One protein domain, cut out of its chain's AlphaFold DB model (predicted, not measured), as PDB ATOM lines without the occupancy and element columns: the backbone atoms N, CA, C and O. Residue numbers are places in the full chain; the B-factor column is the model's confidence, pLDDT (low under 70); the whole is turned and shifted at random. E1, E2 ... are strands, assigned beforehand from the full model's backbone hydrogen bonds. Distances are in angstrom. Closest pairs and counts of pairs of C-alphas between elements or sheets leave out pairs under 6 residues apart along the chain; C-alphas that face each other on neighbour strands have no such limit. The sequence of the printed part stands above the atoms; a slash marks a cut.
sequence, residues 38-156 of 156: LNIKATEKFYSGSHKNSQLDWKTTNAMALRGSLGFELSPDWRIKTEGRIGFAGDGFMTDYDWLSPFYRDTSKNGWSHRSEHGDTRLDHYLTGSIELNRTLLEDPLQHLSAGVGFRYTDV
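This is residues 38 to 156 of the 156 residues of an uncharacterized protein of Agrobacterium fabrum (strain C58 / ATCC 33970) (UniProt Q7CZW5). One long, twisted sheet is folded into an arch of two wings, with E2 running through both. One wing holds E1, the first part of E2, E4 and E5; the other holds the last part of E2, E3, E6 and E7. The link of residues 99 to 113 lies at the far end of the first wing, and the E6 and E7 hairpin turns at the far end of the second. The 119 printed residues hold seven named strands, E1 to E7 in chain order, and no named helix; the class is all strand, and the sheet is branched and antiparallel. The whole is extended, with a radius of gyration of the C-alphas of 21.2 A and spans of 65 by 33 by 25 A.

E1, residues 38 to 48, is an edge strand and forms a hairpin with E2, residues 51 to 75; N 44 and O 56 are 2.9 A apart. E2 bends by 91 degrees at residue 54. It pairs in staggered fashion: with E1 over its residues 51 to 63, with E4, residues 91 to 98, over 54 to 61, and with E3, residues 78 to 88, over 64 to 75. E1 lies on one side of E2, and E3 and E4 on the other side. E1, E2 and E3 form a meander, each strand the antiparallel neighbour of the one before; N 70 and O 82 are 2.9 A apart. E3 runs on into E4 at 85 degrees across a break of 2 residues. E4 is antiparallel to E2, with N 57 and O 95 2.8 A apart, and forms a hairpin with E5, residues 114 to 122, with N 96 and O 116 3.0 A apart. E6, residues 126 to 140, is antiparallel to E3, with N 83 and O 130 3.0 A apart. E6 forms a hairpin with E7, residues 143 to 155, an edge strand, with N 133 and O 149 2.8 A apart. E5 and E7 are apart.

E1 begins at C-alpha 38 (287.782, 253.743, 374.208) and is 33.2 A long. E2, the longest strand by residues with 25, measures 52.9 A and ends at C-alpha 75 (293.708, 264.344, 406.180). E3 measures 33.9 A, E4 23.8 A and E5 22.8 A. E6 measures 37.6 A and bends by 75 degrees at residue 137. E7 measures 34.7 A, bends by 68 degrees at residue 149, and ends at C-alpha 155 (298.704, 247.117, 378.994).

The two C-alphas farthest apart, those of Pro 102 and Pro 141, are 65.9 A apart. The printed part has no cut. The link from E4 to E5 is long, with 15 residues; the other links are tight. The mean pLDDT of the printed part is 91.9, and no printed residue is under 70.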
ATOM      1  N   LEU A  38     286.352 253.535 374.322       92.19
ATOM      2  CA  LEU A  38     287.782 253.743 374.208       92.19
ATOM      3  C   LEU A  38     288.213 253.657 372.739       92.19
ATOM      4  O   LEU A  38     287.846 252.743 372.002       92.19
ATOM      5  N   ASN A  39     289.037 254.618 372.331       92.88
ATOM      6  CA  ASN A  39     289.727 254.604 371.049       92.88
ATOM      7  C   ASN A  39     291.229 254.653 371.324       92.88
ATOM      8  O   ASN A  39     291.696 255.556 372.019       92.88
ATOM      9  N   ILE A  40     291.974 253.693 370.780       91.75
ATOM     10  CA  ILE A  40     293.408 253.532 371.041       91.75
ATOM     11  C   ILE A  40     294.165 253.703 369.731       91.75
ATOM     12  O   ILE A  40     293.711 253.261 368.674       91.75
ATOM     13  N   LYS A  41     295.330 254.346 369.806       93.19
ATOM     14  CA  LYS A  41     296.329 254.339 368.742       93.19
ATOM     15  C   LYS A  41     297.685 254.025 369.348       93.19
ATOM     16  O   LYS A  41     298.077 254.687 370.307       93.19
ATOM     17  N   ALA A  42     298.385 253.064 368.769       92.25
ATOM     18  CA  ALA A  42     299.760 252.746 369.112       92.25
ATOM     19  C   ALA A  42     300.600 252.719 367.836       92.25
ATOM     20  O   ALA A  42     300.109 252.384 366.761       92.25
ATOM     21  N   THR A  43     301.863 253.111 367.956       94.31
ATOM     22  CA  THR A  43     302.807 253.074 366.844       94.31
ATOM     23  C   THR A  43     304.044 252.328 367.299       94.31
ATOM     24  O   THR A  43     304.750 252.784 368.198       94.31
ATOM     25  N   GLU A  44     304.318 251.216 366.639       93.44
ATOM     26  CA  GLU A  44     305.563 250.477 366.758       93.44
ATOM     27  C   GLU A  44     306.525 250.961 365.674       93.44
ATOM     28  O   GLU A  44     306.116 251.247 364.548       93.44
ATOM     29  N   LYS A  45     307.805 251.112 366.011       94.06
ATOM     30  CA  LYS A  45     308.825 251.525 365.046       94.06
ATOM     31  C   LYS A  45     310.070 250.687 365.222       94.06
ATOM     32  O   LYS A  45     310.598 250.595 366.329       94.06
ATOM     33  N   PHE A  46     310.597 250.203 364.108       93.50
ATOM     34  CA  PHE A  46     311.892 249.551 364.063       93.50
ATOM     35  C   PHE A  46     312.916 250.460 363.383       93.50
ATOM     36  O   PHE A  46     312.714 250.937 362.260       93.50
ATOM     37  N   TYR A  47     314.029 250.691 364.074       92.50
ATOM     38  CA  TYR A  47     315.144 251.498 363.591       92.50
ATOM     39  C   TYR A  47     316.417 250.659 363.502       92.50
ATOM     40  O   TYR A  47     316.719 249.872 364.395       92.50
ATOM     41  N   SER A  48     317.200 250.899 362.455       89.75
ATOM     42  CA  SER A  48     318.593 250.469 362.355       89.75
ATOM     43  C   SER A  48     319.476 251.713 362.321       89.75
ATOM     44  O   SER A  48     319.527 252.434 361.322       89.75
ATOM     45  N   GLY A  49     320.146 252.004 363.438       89.31
ATOM     46  CA  GLY A  49     320.849 253.274 363.623       89.31
ATOM     47  C   GLY A  49     319.875 254.457 363.581       89.31
ATOM     48  O   GLY A  49     318.876 254.470 364.293       89.31
ATOM     49  N   SER A  50     320.150 255.450 362.735       86.75
ATOM     50  CA  SER A  50     319.267 256.608 362.519       86.75
ATOM     51  C   SER A  50     318.163 256.361 361.485       86.75
ATOM     52  O   SER A  50     317.328 257.239 361.257       86.75
ATOM     53  N   HIS A  51     318.144 255.189 360.845       84.38
ATOM     54  CA  HIS A  51     317.222 254.883 359.759       84.38
ATOM     55  C   HIS A  51     316.006 254.100 360.261       84.38
ATOM     56  O   HIS A  51     316.147 253.089 360.948       84.38
ATOM     57  N   LYS A  52     314.804 254.572 359.915       90.19
ATOM     58  CA  LYS A  52     313.544 253.895 360.230       90.19
ATOM     59  C   LYS A  52     313.255 252.863 359.146       90.19
ATOM     60  O   LYS A  52     313.013 253.256 358.012       90.19
ATOM     61  N   ASN A  53     313.248 251.591 359.522       91.25
ATOM     62  CA  ASN A  53     313.058 250.467 358.609       91.25
ATOM     63  C   ASN A  53     311.598 250.044 358.500       91.25
ATOM     64  O   ASN A  53     311.146 249.736 357.406       91.25
ATOM     65  N   SER A  54     310.877 250.030 359.619       92.81
ATOM     66  CA  SER A  54     309.482 249.596 359.659       92.81
ATOM     67  C   SER A  54     308.688 250.422 360.668       92.81
ATOM     68  O   SER A  54     309.247 250.988 361.622       92.81
ATOM     69  N   GLN A  55     307.391 250.558 360.416       95.06
ATOM     70  CA  GLN A  55     306.443 251.207 361.302       95.06
ATOM     71  C   GLN A  55     305.080 250.530 361.200       95.06
ATOM     72  O   GLN A  55     304.427 250.639 360.164       95.06
ATOM     73  N   LEU A  56     304.605 249.981 362.316       94.94
ATOM     74  CA  LEU A  56     303.250 249.460 362.434       94.94
ATOM     75  C   LEU A  56     302.393 250.473 363.190       94.94
ATOM     76  O   LEU A  56     302.708 250.876 364.312       94.94
ATOM     77  N   ASP A  57     301.303 250.901 362.569       94.62
ATOM     78  CA  ASP A  57     300.298 251.749 363.193       94.62
ATOM     79  C   ASP A  57     299.078 250.906 363.560       94.62
ATOM     80  O   ASP A  57     298.321 250.471 362.690       94.62
ATOM     81  N   TRP A  58     298.864 250.727 364.859       94.00
ATOM     82  CA  TRP A  58     297.729 250.019 365.430       94.00
ATOM     83  C   TRP A  58     296.642 251.012 365.824       94.00
ATOM     84  O   TRP A  58     296.903 252.033 366.469       94.00
ATOM     85  N   LYS A  59     295.397 250.708 365.474       93.75
ATOM     86  CA  LYS A  59     294.224 251.492 365.849       93.75
ATOM     87  C   LYS A  59     293.149 250.559 366.378       93.75
ATOM     88  O   LYS A  59     292.826 249.583 365.723       93.75
ATOM     89  N   THR A  60     292.554 250.910 367.508       92.44
ATOM     90  CA  THR A  60     291.304 250.311 367.985       92.44
ATOM     91  C   THR A  60     290.232 251.386 368.034       92.44
ATOM     92  O   THR A  60     290.479 252.484 368.545       92.44
ATOM     93  N   THR A  61     289.047 251.081 367.518       91.88
ATOM     94  CA  THR A  61     287.875 251.956 367.573       91.88
ATOM     95  C   THR A  61     286.704 251.296 368.272       91.88
ATOM     96  O   THR A  61     286.512 250.090 368.161       91.88
ATOM     97  N   ASN A  62     285.894 252.117 368.940       91.38
ATOM     98  CA  ASN A  62     284.630 251.707 369.553       91.38
ATOM     99  C   ASN A  62     284.749 250.567 370.581       91.38
ATOM    100  O   ASN A  62     283.772 249.859 370.810       91.38
ATOM    101  N   ALA A  63     285.910 250.402 371.223       92.69
ATOM    102  CA  ALA A  63     286.042 249.439 372.311       92.69
ATOM    103  C   ALA A  63     285.194 249.890 373.501       92.69
ATOM    104  O   ALA A  63     285.248 251.056 373.892       92.69
ATOM    105  N   MET A  64     284.433 248.987 374.104       93.06
ATOM    106  CA  MET A  64     283.733 249.268 375.353       93.06
ATOM    107  C   MET A  64     284.743 249.346 376.493       93.06
ATOM    108  O   MET A  64     285.714 248.593 376.516       93.06
ATOM    109  N   ALA A  65     284.525 250.247 377.447       94.62
ATOM    110  CA  ALA A  65     285.397 250.408 378.598       94.62
ATOM    111  C   ALA A  65     284.607 250.556 379.896       94.62
ATOM    112  O   ALA A  65     283.623 251.293 379.957       94.62
ATOM    113  N   LEU A  66     285.087 249.898 380.948       96.25
ATOM    114  CA  LEU A  66     284.628 250.086 382.321       96.25
ATOM    115  C   LEU A  66     285.761 250.693 383.136       96.25
ATOM    116  O   LEU A  66     286.902 250.238 383.048       96.25
ATOM    117  N   ARG A  67     285.456 251.715 383.929       97.38
ATOM    118  CA  ARG A  67     286.407 252.422 384.787       97.38
ATOM    119  C   ARG A  67     285.891 252.424 386.214       97.38
ATOM    120  O   ARG A  67     284.762 252.828 386.450       97.38
ATOM    121  N   GLY A  68     286.726 252.020 387.158       97.06
ATOM    122  CA  GLY A  68     286.454 252.144 388.587       97.06
ATOM    123  C   GLY A  68     287.459 253.082 389.238       97.06
ATOM    124  O   GLY A  68     288.633 253.076 388.865       97.06
ATOM    125  N   SER A  69     287.029 253.874 390.217       97.06
ATOM    126  CA  SER A  69     287.950 254.653 391.046       97.06
ATOM    127  C   SER A  69     287.572 254.611 392.520       97.06
ATOM    128  O   SER A  69     286.395 254.531 392.867       97.06
ATOM    129  N   LEU A  70     288.590 254.657 393.379       96.25
ATOM    130  CA  LEU A  70     288.457 254.779 394.826       96.25
ATOM    131  C   LEU A  70     289.349 255.919 395.306       96.25
ATOM    132  O   LEU A  70     290.514 256.005 394.915       96.25
ATOM    133  N   GLY A  71     288.820 256.780 396.162       95.38
ATOM    134  CA  GLY A  71     289.569 257.844 396.811       95.38
ATOM    135  C   GLY A  71     289.406 257.785 398.321       95.38
ATOM    136  O   GLY A  71     288.292 257.598 398.802       95.38
ATOM    137  N   PHE A  72     290.508 257.979 399.033       94.31
ATOM    138  CA  PHE A  72     290.598 257.954 400.488       94.31
ATOM    139  C   PHE A  72     291.245 259.250 400.972       94.31
ATOM    140  O   PHE A  72     292.381 259.556 400.604       94.31
ATOM    141  N   GLU A  73     290.532 260.010 401.788       93.69
ATOM    142  CA  GLU A  73     291.035 261.189 402.483       93.69
ATOM    143  C   GLU A  73     291.844 260.732 403.697       93.69
ATOM    144  O   GLU A  73     291.341 260.056 404.593       93.69
ATOM    145  N   LEU A  74     293.132 261.068 403.703       90.06
ATOM    146  CA  LEU A  74     294.034 260.771 404.817       90.06
ATOM    147  C   LEU A  74     294.014 261.887 405.863       90.06
ATOM    148  O   LEU A  74     294.252 261.656 407.045       90.06
ATOM    149  N   SER A  75     293.797 263.114 405.396       87.19
ATOM    150  CA  SER A  75     293.708 264.344 406.180       87.19
ATOM    151  C   SER A  75     292.986 265.402 405.329       87.19
ATOM    152  O   SER A  75     292.843 265.170 404.127       87.19
ATOM    153  N   PRO A  76     292.588 266.562 405.886       85.50
ATOM    154  CA  PRO A  76     291.875 267.599 405.131       85.50
ATOM    155  C   PRO A  76     292.556 268.009 403.815       85.50
ATOM    156  O   PRO A  76     291.876 268.269 402.828       85.50
ATOM    157  N   ASP A  77     293.892 267.982 403.776       91.44
ATOM    158  CA  ASP A  77     294.659 268.413 402.605       91.44
ATOM    159  C   ASP A  77     295.212 267.251 401.772       91.44
ATOM    160  O   ASP A  77     295.864 267.506 400.765       91.44
ATOM    161  N   TRP A  78     295.039 265.987 402.179       93.88
ATOM    162  CA  TRP A  78     295.712 264.849 401.538       93.88
ATOM    163  C   TRP A  78     294.760 263.716 401.182       93.88
ATOM    164  O   TRP A  78     294.022 263.214 402.030       93.88
ATOM    165  N   ARG A  79     294.873 263.230 399.944       95.19
ATOM    166  CA  ARG A  79     294.030 262.168 399.397       95.19
ATOM    167  C   ARG A  79     294.836 261.154 398.600       95.19
ATOM    168  O   ARG A  79     295.601 261.522 397.713       95.19
ATOM    169  N   ILE A  80     294.598 259.873 398.849       96.56
ATOM    170  CA  ILE A  80     295.023 258.795 397.953       96.56
ATOM    171  C   ILE A  80     293.892 258.511 396.974       96.56
ATOM    172  O   ILE A  80     292.732 258.412 397.367       96.56
ATOM    173  N   LYS A  81     294.223 258.355 395.696       96.81
ATOM    174  CA  LYS A  81     293.300 257.924 394.651       96.81
ATOM    175  C   LYS A  81     293.866 256.704 393.944       96.81
ATOM    176  O   LYS A  81     295.037 256.668 393.583       96.81
ATOM    177  N   THR A  82     293.015 255.718 393.714       97.69
ATOM    178  CA  THR A  82     293.297 254.580 392.846       97.69
ATOM    179  C   THR A  82     292.262 254.538 391.732       97.69
ATOM    180  O   THR A  82     291.099 254.885 391.936       97.69
ATOM    181  N   GLU A  83     292.689 254.171 390.532       97.88
ATOM    182  CA  GLU A  83     291.817 254.068 389.363       97.88
ATOM    183  C   GLU A  83     292.212 252.848 388.538       97.88
ATOM    184  O   GLU A  83     293.399 252.597 388.334       97.88
ATOM    185  N   GLY A  84     291.214 252.119 388.050       97.31
ATOM    186  CA  GLY A  84     291.380 251.027 387.105       97.31
ATOM    187  C   GLY A  84     290.474 251.205 385.895       97.31
ATOM    188  O   GLY A  84     289.370 251.743 386.011       97.31
ATOM    189  N   ARG A  85     290.922 250.731 384.732       96.94
ATOM    190  CA  ARG A  85     290.096 250.645 383.522       96.94
ATOM    191  C   ARG A  85     290.335 249.327 382.815       96.94
ATOM    192  O   ARG A  85     291.485 248.934 382.658       96.94
ATOM    193  N   ILE A  86     289.256 248.711 382.352       95.44
ATOM    194  CA  ILE A  86     289.290 247.568 381.442       95.44
ATOM    195  C   ILE A  86     288.605 247.951 380.134       95.44
ATOM    196  O   ILE A  86     287.582 248.637 380.159       95.44
ATOM    197  N   GLY A  87     289.178 247.545 379.007       92.94
ATOM    198  CA  GLY A  87     288.617 247.739 377.673       92.94
ATOM    199  C   GLY A  87     288.452 246.406 376.949       92.94
ATOM    200  O   GLY A  87     289.305 245.531 377.069       92.94
ATOM    201  N   PHE A  88     287.345 246.244 376.229       88.56
ATOM    202  CA  PHE A  88     287.002 245.017 375.510       88.56
ATOM    203  C   PHE A  88     286.110 245.311 374.297       88.56
ATOM    204  O   PHE A  88     285.539 246.393 374.179       88.56
ATOM    205  N   ALA A  89     285.969 244.329 373.400       85.31
ATOM    206  CA  ALA A  89     285.081 244.388 372.232       85.31
ATOM    207  C   ALA A  89     285.298 245.632 371.341       85.31
ATOM    208  O   ALA A  89     284.380 246.421 371.135       85.31
ATOM    209  N   GLY A  90     286.523 245.810 370.832       85.50
ATOM    210  CA  GLY A  90     286.876 246.885 369.900       85.50
ATOM    211  C   GLY A  90     287.309 246.368 368.532       85.50
ATOM    212  O   GLY A  90     288.025 245.367 368.442       85.50
ATOM    213  N   ASP A  91     286.920 247.095 367.485       88.88
ATOM    214  CA  ASP A  91     287.378 246.841 366.120       88.88
ATOM    215  C   ASP A  91     288.792 247.393 365.953       88.88
ATOM    216  O   ASP A  91     289.048 248.574 366.213       88.88
ATOM    217  N   GLY A  92     289.714 246.538 365.530       88.94
ATOM    218  CA  GLY A  92     291.103 246.883 365.290       88.94
ATOM    219  C   GLY A  92     291.396 247.098 363.807       88.94
ATOM    220  O   GLY A  92     290.786 246.506 362.921       88.94
ATOM    221  N   PHE A  93     292.387 247.932 363.529       92.12
ATOM    222  CA  PHE A  93     292.962 248.108 362.206       92.12
ATOM    223  C   PHE A  93     294.459 248.333 362.355       92.12
ATOM    224  O   PHE A  93     294.877 249.175 363.156       92.12
ATOM    225  N   MET A  94     295.255 247.612 361.575       94.38
ATOM    226  CA  MET A  94     296.704 247.764 361.561       94.38
ATOM    227  C   MET A  94     297.189 248.106 360.154       94.38
ATOM    228  O   MET A  94     296.680 247.591 359.155       94.38
ATOM    229  N   THR A  95     298.145 249.026 360.066       94.44
ATOM    230  CA  THR A  95     298.878 249.311 358.828       94.44
ATOM    231  C   THR A  95     300.365 249.160 359.077       94.44
ATOM    232  O   THR A  95     300.893 249.834 359.962       94.44
ATOM    233  N   ASP A  96     301.021 248.324 358.279       93.94
ATOM    234  CA  ASP A  96     302.472 248.157 358.283       93.94
ATOM    235  C   ASP A  96     303.080 248.944 357.119       93.94
ATOM    236  O   ASP A  96     302.522 248.994 356.017       93.94
ATOM    237  N   TYR A  97     304.211 249.586 357.379       94.31
ATOM    238  CA  TYR A  97     304.973 250.371 356.423       94.31
ATOM    239  C   TYR A  97     306.443 249.982 356.512       94.31
ATOM    240  O   TYR A  97     307.046 250.139 357.573       94.31
ATOM    241  N   ASP A  98     307.051 249.632 355.378       93.38
ATOM    242  CA  ASP A  98     308.474 249.289 355.317       93.38
ATOM    243  C   ASP A  98     309.266 250.208 354.388       93.38
ATOM    244  O   ASP A  98     308.841 250.550 353.278       93.38
ATOM    245  N   TRP A  99     310.487 250.537 354.798       92.19
ATOM    246  CA  TRP A  99     311.469 251.337 354.067       92.19
ATOM    247  C   TRP A  99     312.692 250.483 353.705       92.19
ATOM    248  O   TRP A  99     313.785 250.664 354.230       92.19
ATOM    249  N   LEU A 100     312.510 249.528 352.790       87.94
ATOM    250  CA  LEU A 100     313.569 248.628 352.335       87.94
ATOM    251  C   LEU A 100     314.379 249.247 351.195       87.94
ATOM    252  O   LEU A 100     313.838 249.655 350.162       87.94
ATOM    253  N   SER A 101     315.696 249.319 351.382       81.94
ATOM    254  CA  SER A 101     316.627 249.754 350.337       81.94
ATOM    255  C   SER A 101     316.651 248.741 349.181       81.94
ATOM    256  O   SER A 101     316.615 247.539 349.447       81.94
ATOM    257  N   PRO A 102     316.747 249.175 347.909       86.69
ATOM    258  CA  PRO A 102     316.863 250.558 347.423       86.69
ATOM    259  C   PRO A 102     315.520 251.220 347.048       86.69
ATOM    260  O   PRO A 102     315.508 252.216 346.333       86.69
ATOM    261  N   PHE A 103     314.384 250.656 347.457       85.69
ATOM    262  CA  PHE A 103     313.080 250.975 346.864       85.69
ATOM    263  C   PHE A 103     312.326 252.124 347.543       85.69
ATOM    264  O   PHE A 103     311.360 252.635 346.978       85.69
ATOM    265  N   TYR A 104     312.734 252.535 348.742       84.44
ATOM    266  CA  TYR A 104     312.108 253.658 349.434       84.44
ATOM    267  C   TYR A 104     312.610 255.007 348.894       84.44
ATOM    268  O   TYR A 104     313.775 255.157 348.532       84.44
ATOM    269  N   ARG A 105     311.737 256.020 348.875       84.38
ATOM    270  CA  ARG A 105     312.097 257.382 348.433       84.38
ATOM    271  C   ARG A 105     312.709 258.206 349.562       84.38
ATOM    272  O   ARG A 105     313.677 258.932 349.371       84.38
ATOM    273  N   ASP A 106     312.091 258.120 350.733       82.81
ATOM    274  CA  ASP A 106     312.433 258.849 351.951       82.81
ATOM    275  C   ASP A 106     311.812 258.116 353.156       82.81
ATOM    276  O   ASP A 106     310.948 257.265 352.974       82.81
ATOM    277  N   THR A 107     312.198 258.441 354.393       81.62
ATOM    278  CA  THR A 107     311.660 257.790 355.611       81.62
ATOM    279  C   THR A 107     310.291 258.329 356.061       81.62
ATOM    280  O   THR A 107     309.858 258.086 357.197       81.62
ATOM    281  N   SER A 108     309.607 259.116 355.222       84.62
ATOM    282  CA  SER A 108     308.269 259.642 355.509       84.62
ATOM    283  C   SER A 108     307.190 258.603 355.206       84.62
ATOM    284  O   SER A 108     307.403 257.654 354.452       84.62
ATOM    285  N   LYS A 109     305.979 258.824 355.734       79.94
ATOM    286  CA  LYS A 109     304.797 257.982 355.464       79.94
ATOM    287  C   LYS A 109     304.340 257.958 353.999       79.94
ATOM    288  O   LYS A 109     303.451 257.182 353.676       79.94
ATOM    289  N   ASN A 110     304.932 258.773 353.128       85.06
ATOM    290  CA  ASN A 110     304.629 258.790 351.695       85.06
ATOM    291  C   ASN A 110     305.786 258.239 350.842       85.06
ATOM    292  O   ASN A 110     305.676 258.227 349.620       85.06
ATOM    293  N   GLY A 111     306.898 257.844 351.472       85.88
ATOM    294  CA  GLY A 111     308.108 257.362 350.805       85.88
ATOM    295  C   GLY A 111     308.438 255.899 351.089       85.88
ATOM    296  O   GLY A 111     309.566 255.492 350.819       85.88
ATOM    297  N   TRP A 112     307.494 255.133 351.649       91.00
ATOM    298  CA  TRP A 112     307.655 253.705 351.927       91.00
ATOM    299  C   TRP A 112     307.857 252.894 350.644       91.00
ATOM    300  O   TRP A 112     307.441 253.284 349.556       91.00
ATOM    301  N   SER A 113     308.501 251.744 350.804       91.06
ATOM    302  CA  SER A 113     308.681 250.731 349.761       91.06
ATOM    303  C   SER A 113     307.536 249.718 349.735       91.06
ATOM    304  O   SER A 113     307.075 249.345 348.661       91.06
ATOM    305  N   HIS A 114     307.038 249.321 350.913       90.94
ATOM    306  CA  HIS A 114     305.921 248.393 351.061       90.94
ATOM    307  C   HIS A 114     304.902 248.923 352.065       90.94
ATOM    308  O   HIS A 114     305.238 249.691 352.972       90.94
ATOM    309  N   ARG A 115     303.649 248.516 351.860       93.25
ATOM    310  CA  ARG A 115     302.520 248.821 352.729       93.25
ATOM    311  C   ARG A 115     301.550 247.650 352.735       93.25
ATOM    312  O   ARG A 115     301.110 247.229 351.664       93.25
ATOM    313  N   SER A 116     301.162 247.192 353.919       93.12
ATOM    314  CA  SER A 116     300.066 246.237 354.101       93.12
ATOM    315  C   SER A 116     299.005 246.800 355.045       93.12
ATOM    316  O   SER A 116     299.274 247.640 355.903       93.12
ATOM    317  N   GLU A 117     297.761 246.369 354.847       93.06
ATOM    318  CA  GLU A 117     296.607 246.787 355.641       93.06
ATOM    319  C   GLU A 117     295.872 245.558 356.162       93.06
ATOM    320  O   GLU A 117     295.526 244.656 355.398       93.06
ATOM    321  N   HIS A 118     295.603 245.547 357.463       89.56
ATOM    322  CA  HIS A 118     294.977 244.432 358.159       89.56
ATOM    323  C   HIS A 118     293.724 244.931 358.885       89.56
ATOM    324  O   HIS A 118     293.791 245.500 359.976       89.56
ATOM    325  N   GLY A 119     292.569 244.734 358.244       82.56
ATOM    326  CA  GLY A 119     291.264 245.147 358.772       82.56
ATOM    327  C   GLY A 119     290.602 244.150 359.722       82.56
ATOM    328  O   GLY A 119     289.664 244.523 360.413       82.56
ATOM    329  N   ASP A 120     291.089 242.909 359.778       81.81
ATOM    330  CA  ASP A 120     290.659 241.913 360.768       81.81
ATOM    331  C   ASP A 120     291.670 241.857 361.915       81.81
ATOM    332  O   ASP A 120     292.364 240.869 362.137       81.81
ATOM    333  N   THR A 121     291.811 242.991 362.596       79.69
ATOM    334  CA  THR A 121     292.538 243.064 363.862       79.69
ATOM    335  C   THR A 121     291.503 243.324 364.949       79.69
ATOM    336  O   THR A 121     290.501 243.991 364.701       79.69
ATOM    337  N   ARG A 122     291.698 242.815 366.162       82.25
ATOM    338  CA  ARG A 122     290.791 243.073 367.290       82.25
ATOM    339  C   ARG A 122     291.590 243.510 368.498       82.25
ATOM    340  O   ARG A 122     292.747 243.123 368.636       82.25
ATOM    341  N   LEU A 123     290.964 244.305 369.362       82.31
ATOM    342  CA  LEU A 123     291.514 244.546 370.690       82.31
ATOM    343  C   LEU A 123     291.442 243.239 371.482       82.31
ATOM    344  O   LEU A 123     290.338 242.756 371.739       82.31
ATOM    345  N   ASP A 124     292.597 242.685 371.839       84.75
ATOM    346  CA  ASP A 124     292.672 241.487 372.675       84.75
ATOM    347  C   ASP A 124     292.324 241.837 374.126       84.75
ATOM    348  O   ASP A 124     291.334 241.357 374.682       84.75
ATOM    349  N   HIS A 125     293.067 242.780 374.704       85.31
ATOM    350  CA  HIS A 125     292.808 243.307 376.033       85.31
ATOM    351  C   HIS A 125     293.208 244.782 376.123       85.31
ATOM    352  O   HIS A 125     293.961 245.312 375.316       85.31
ATOM    353  N   TYR A 126     292.653 245.481 377.107       92.25
ATOM    354  CA  TYR A 126     293.160 246.775 377.539       92.25
ATOM    355  C   TYR A 126     292.978 246.865 379.041       92.25
ATOM    356  O   TYR A 126     291.853 246.758 379.538       92.25
ATOM    357  N   LEU A 127     294.071 247.079 379.761       94.62
ATOM    358  CA  LEU A 127     294.066 247.200 381.209       94.62
ATOM    359  C   LEU A 127     294.885 248.418 381.614       94.62
ATOM    360  O   LEU A 127     296.025 248.593 381.195       94.62
ATOM    361  N   THR A 128     294.322 249.251 382.483       97.25
ATOM    362  CA  THR A 128     295.093 250.289 383.172       97.25
ATOM    363  C   THR A 128     294.849 250.240 384.659       97.25
ATOM    364  O   THR A 128     293.724 249.985 385.092       97.25
ATOM    365  N   GLY A 129     295.887 250.561 385.420       97.44
ATOM    366  CA  GLY A 129     295.819 250.767 386.858       97.44
ATOM    367  C   GLY A 129     296.688 251.948 387.262       97.44
ATOM    368  O   GLY A 129     297.801 252.105 386.760       97.44
ATOM    369  N   SER A 130     296.199 252.788 388.168       98.12
ATOM    370  CA  SER A 130     296.989 253.868 388.754       98.12
ATOM    371  C   SER A 130     296.734 254.058 390.237       98.12
ATOM    372  O   SER A 130     295.625 253.827 390.718       98.12
ATOM    373  N   ILE A 131     297.768 254.536 390.923       97.88
ATOM    374  CA  ILE A 131     297.737 255.010 392.305       97.88
ATOM    375  C   ILE A 131     298.379 256.396 392.364       97.88
ATOM    376  O   ILE A 131     299.452 256.617 391.804       97.88
ATOM    377  N   GLU A 132     297.705 257.333 393.017       98.00
ATOM    378  CA  GLU A 132     298.073 258.746 393.071       98.00
ATOM    379  C   GLU A 132     297.908 259.263 394.507       98.00
ATOM    380  O   GLU A 132     296.884 259.021 395.147       98.00
ATOM    381  N   LEU A 133     298.906 259.986 395.012       97.44
ATOM    382  CA  LEU A 133     298.830 260.767 396.244       97.44
ATOM    383  C   LEU A 133     298.689 262.241 395.861       97.44
ATOM    384  O   LEU A 133     299.571 262.797 395.207       97.44
ATOM    385  N   ASN A 134     297.598 262.864 396.284       97.19
ATOM    386  CA  ASN A 134     297.243 264.239 395.961       97.19
ATOM    387  C   ASN A 134     297.218 265.096 397.226       97.19
ATOM    388  O   ASN A 134     296.754 264.644 398.275       97.19
ATOM    389  N   ARG A 135     297.681 266.340 397.099       95.81
ATOM    390  CA  ARG A 135     297.569 267.391 398.101       95.81
ATOM    391  C   ARG A 135     296.702 268.532 397.576       95.81
ATOM    392  O   ARG A 135     296.961 269.042 396.483       95.81
ATOM    393  N   THR A 136     295.724 268.961 398.358       95.69
ATOM    394  CA  THR A 136     294.940 270.169 398.089       95.69
ATOM    395  C   THR A 136     295.806 271.407 398.325       95.69
ATOM    396  O   THR A 136     296.499 271.519 399.336       95.69
ATOM    397  N   LEU A 137     295.824 272.316 397.350       94.38
ATOM    398  CA  LEU A 137     296.583 273.570 397.382       94.38
ATOM    399  C   LEU A 137     295.676 274.780 397.614       94.38
ATOM    400  O   LEU A 137     296.108 275.759 398.217       94.38
ATOM    401  N   LEU A 138     294.441 274.709 397.115       93.56
ATOM    402  CA  LEU A 138     293.406 275.720 397.290       93.56
ATOM    403  C   LEU A 138     292.053 275.017 397.379       93.56
ATOM    404  O   LEU A 138     291.722 274.220 396.499       93.56
ATOM    405  N   GLU A 139     291.295 275.350 398.417       91.94
ATOM    406  CA  GLU A 139     289.929 274.884 398.637       91.94
ATOM    407  C   GLU A 139     289.069 276.087 399.028       91.94
ATOM    408  O   GLU A 139     289.157 276.580 400.149       91.94
ATOM    409  N   ASP A 140     288.250 276.560 398.093       91.12
ATOM    410  CA  ASP A 140     287.261 277.616 398.300       91.12
ATOM    411  C   ASP A 140     285.915 277.167 397.695       91.12
ATOM    412  O   ASP A 140     285.902 276.327 396.794       91.12
ATOM    413  N   PRO A 141     284.762 277.764 398.065       91.00
ATOM    414  CA  PRO A 141     283.443 277.345 397.560       91.00
ATOM    415  C   PRO A 141     283.268 277.347 396.029       91.00
ATOM    416  O   PRO A 141     282.294 276.800 395.517       91.00
ATOM    417  N   LEU A 142     284.169 278.006 395.295       93.50
ATOM    418  CA  LEU A 142     284.150 278.123 393.834       93.50
ATOM    419  C   LEU A 142     285.336 277.429 393.153       93.50
ATOM    420  O   LEU A 142     285.326 277.291 391.930       93.50
ATOM    421  N   GLN A 143     286.386 277.076 393.899       94.25
ATOM    422  CA  GLN A 143     287.671 276.672 393.332       94.25
ATOM    423  C   GLN A 143     288.268 275.516 394.124       94.25
ATOM    424  O   GLN A 143     288.426 275.593 395.337       94.25
ATOM    425  N   HIS A 144     288.667 274.476 393.397       92.88
ATOM    426  CA  HIS A 144     289.403 273.344 393.934       92.88
ATOM    427  C   HIS A 144     290.662 273.140 393.091       92.88
ATOM    428  O   HIS A 144     290.571 272.884 391.885       92.88
ATOM    429  N   LEU A 145     291.836 273.256 393.712       94.88
ATOM    430  CA  LEU A 145     293.124 272.982 393.079       94.88
ATOM    431  C   LEU A 145     293.903 271.978 393.921       94.88
ATOM    432  O   LEU A 145     294.169 272.213 395.098       94.88
ATOM    433  N   SER A 146     294.350 270.900 393.287       94.44
ATOM    434  CA  SER A 146     295.221 269.902 393.900       94.44
ATOM    435  C   SER A 146     296.405 269.572 392.996       94.44
ATOM    436  O   SER A 146     296.352 269.721 391.775       94.44
ATOM    437  N   ALA A 147     297.497 269.139 393.618       97.12
ATOM    438  CA  ALA A 147     298.672 268.619 392.936       97.12
ATOM    439  C   ALA A 147     299.017 267.250 393.510       97.12
ATOM    440  O   ALA A 147     298.904 267.031 394.715       97.12
ATOM    441  N   GLY A 148     299.465 266.332 392.661       95.44
ATOM    442  CA  GLY A 148     299.769 264.981 393.097       95.44
ATOM    443  C   GLY A 148     300.874 264.314 392.312       95.44
ATOM    444  O   GLY A 148     301.280 264.759 391.239       95.44
ATOM    445  N   VAL A 149     301.355 263.225 392.894       97.75
ATOM    446  CA  VAL A 149     302.344 262.327 392.308       97.75
ATOM    447  C   VAL A 149     301.778 260.918 392.316       97.75
ATOM    448  O   VAL A 149     301.046 260.533 393.227       97.75
ATOM    449  N   GLY A 150     302.104 260.133 391.299       97.38
ATOM    450  CA  GLY A 150     301.544 258.801 391.180       97.38
ATOM    451  C   GLY A 150     302.232 257.948 390.139       97.38
ATOM    452  O   GLY A 150     303.131 258.388 389.422       97.38
ATOM    453  N   PHE A 151     301.771 256.709 390.075       98.19
ATOM    454  CA  PHE A 151     302.206 255.715 389.117       98.19
ATOM    455  C   PHE A 151     300.999 255.205 388.335       98.19
ATOM    456  O   PHE A 151     299.927 254.987 388.904       98.19
ATOM    457  N   ARG A 152     301.188 254.995 387.030       97.81
ATOM    458  CA  ARG A 152     300.202 254.377 386.146       97.81
ATOM    459  C   ARG A 152     300.871 253.302 385.309       97.81
ATOM    460  O   ARG A 152     301.918 253.541 384.714       97.81
ATOM    461  N   TYR A 153     300.208 252.161 385.227       97.31
ATOM    462  CA  TYR A 153     300.527 251.083 384.312       97.31
ATOM    463  C   TYR A 153     299.387 250.911 383.306       97.31
ATOM    464  O   TYR A 153     298.214 251.050 383.666       97.31
ATOM    465  N   THR A 154     299.755 250.630 382.060       95.44
ATOM    466  CA  THR A 154     298.849 250.409 380.932       95.44
ATOM    467  C   THR A 154     299.369 249.230 380.126       95.44
ATOM    468  O   THR A 154     300.558 249.196 379.815       95.44
ATOM    469  N   ASP A 155     298.463 248.329 379.771       93.19
ATOM    470  CA  ASP A 155     298.704 247.117 378.994       93.19
ATOM    471  C   ASP A 155     297.653 247.007 377.881       93.19
ATOM    472  O   ASP A 155     296.482 247.354 378.107       93.19
ATOM    473  N   VAL A 156     298.087 246.621 376.679       86.38
ATOM    474  CA  VAL A 156     297.284 246.593 375.443       86.38
ATOM    475  C   VAL A 156     297.811 245.558 374.455       86.38
ATOM    476  O   VAL A 156     299.053 245.439 374.361       86.38
TER     477      VAL A 156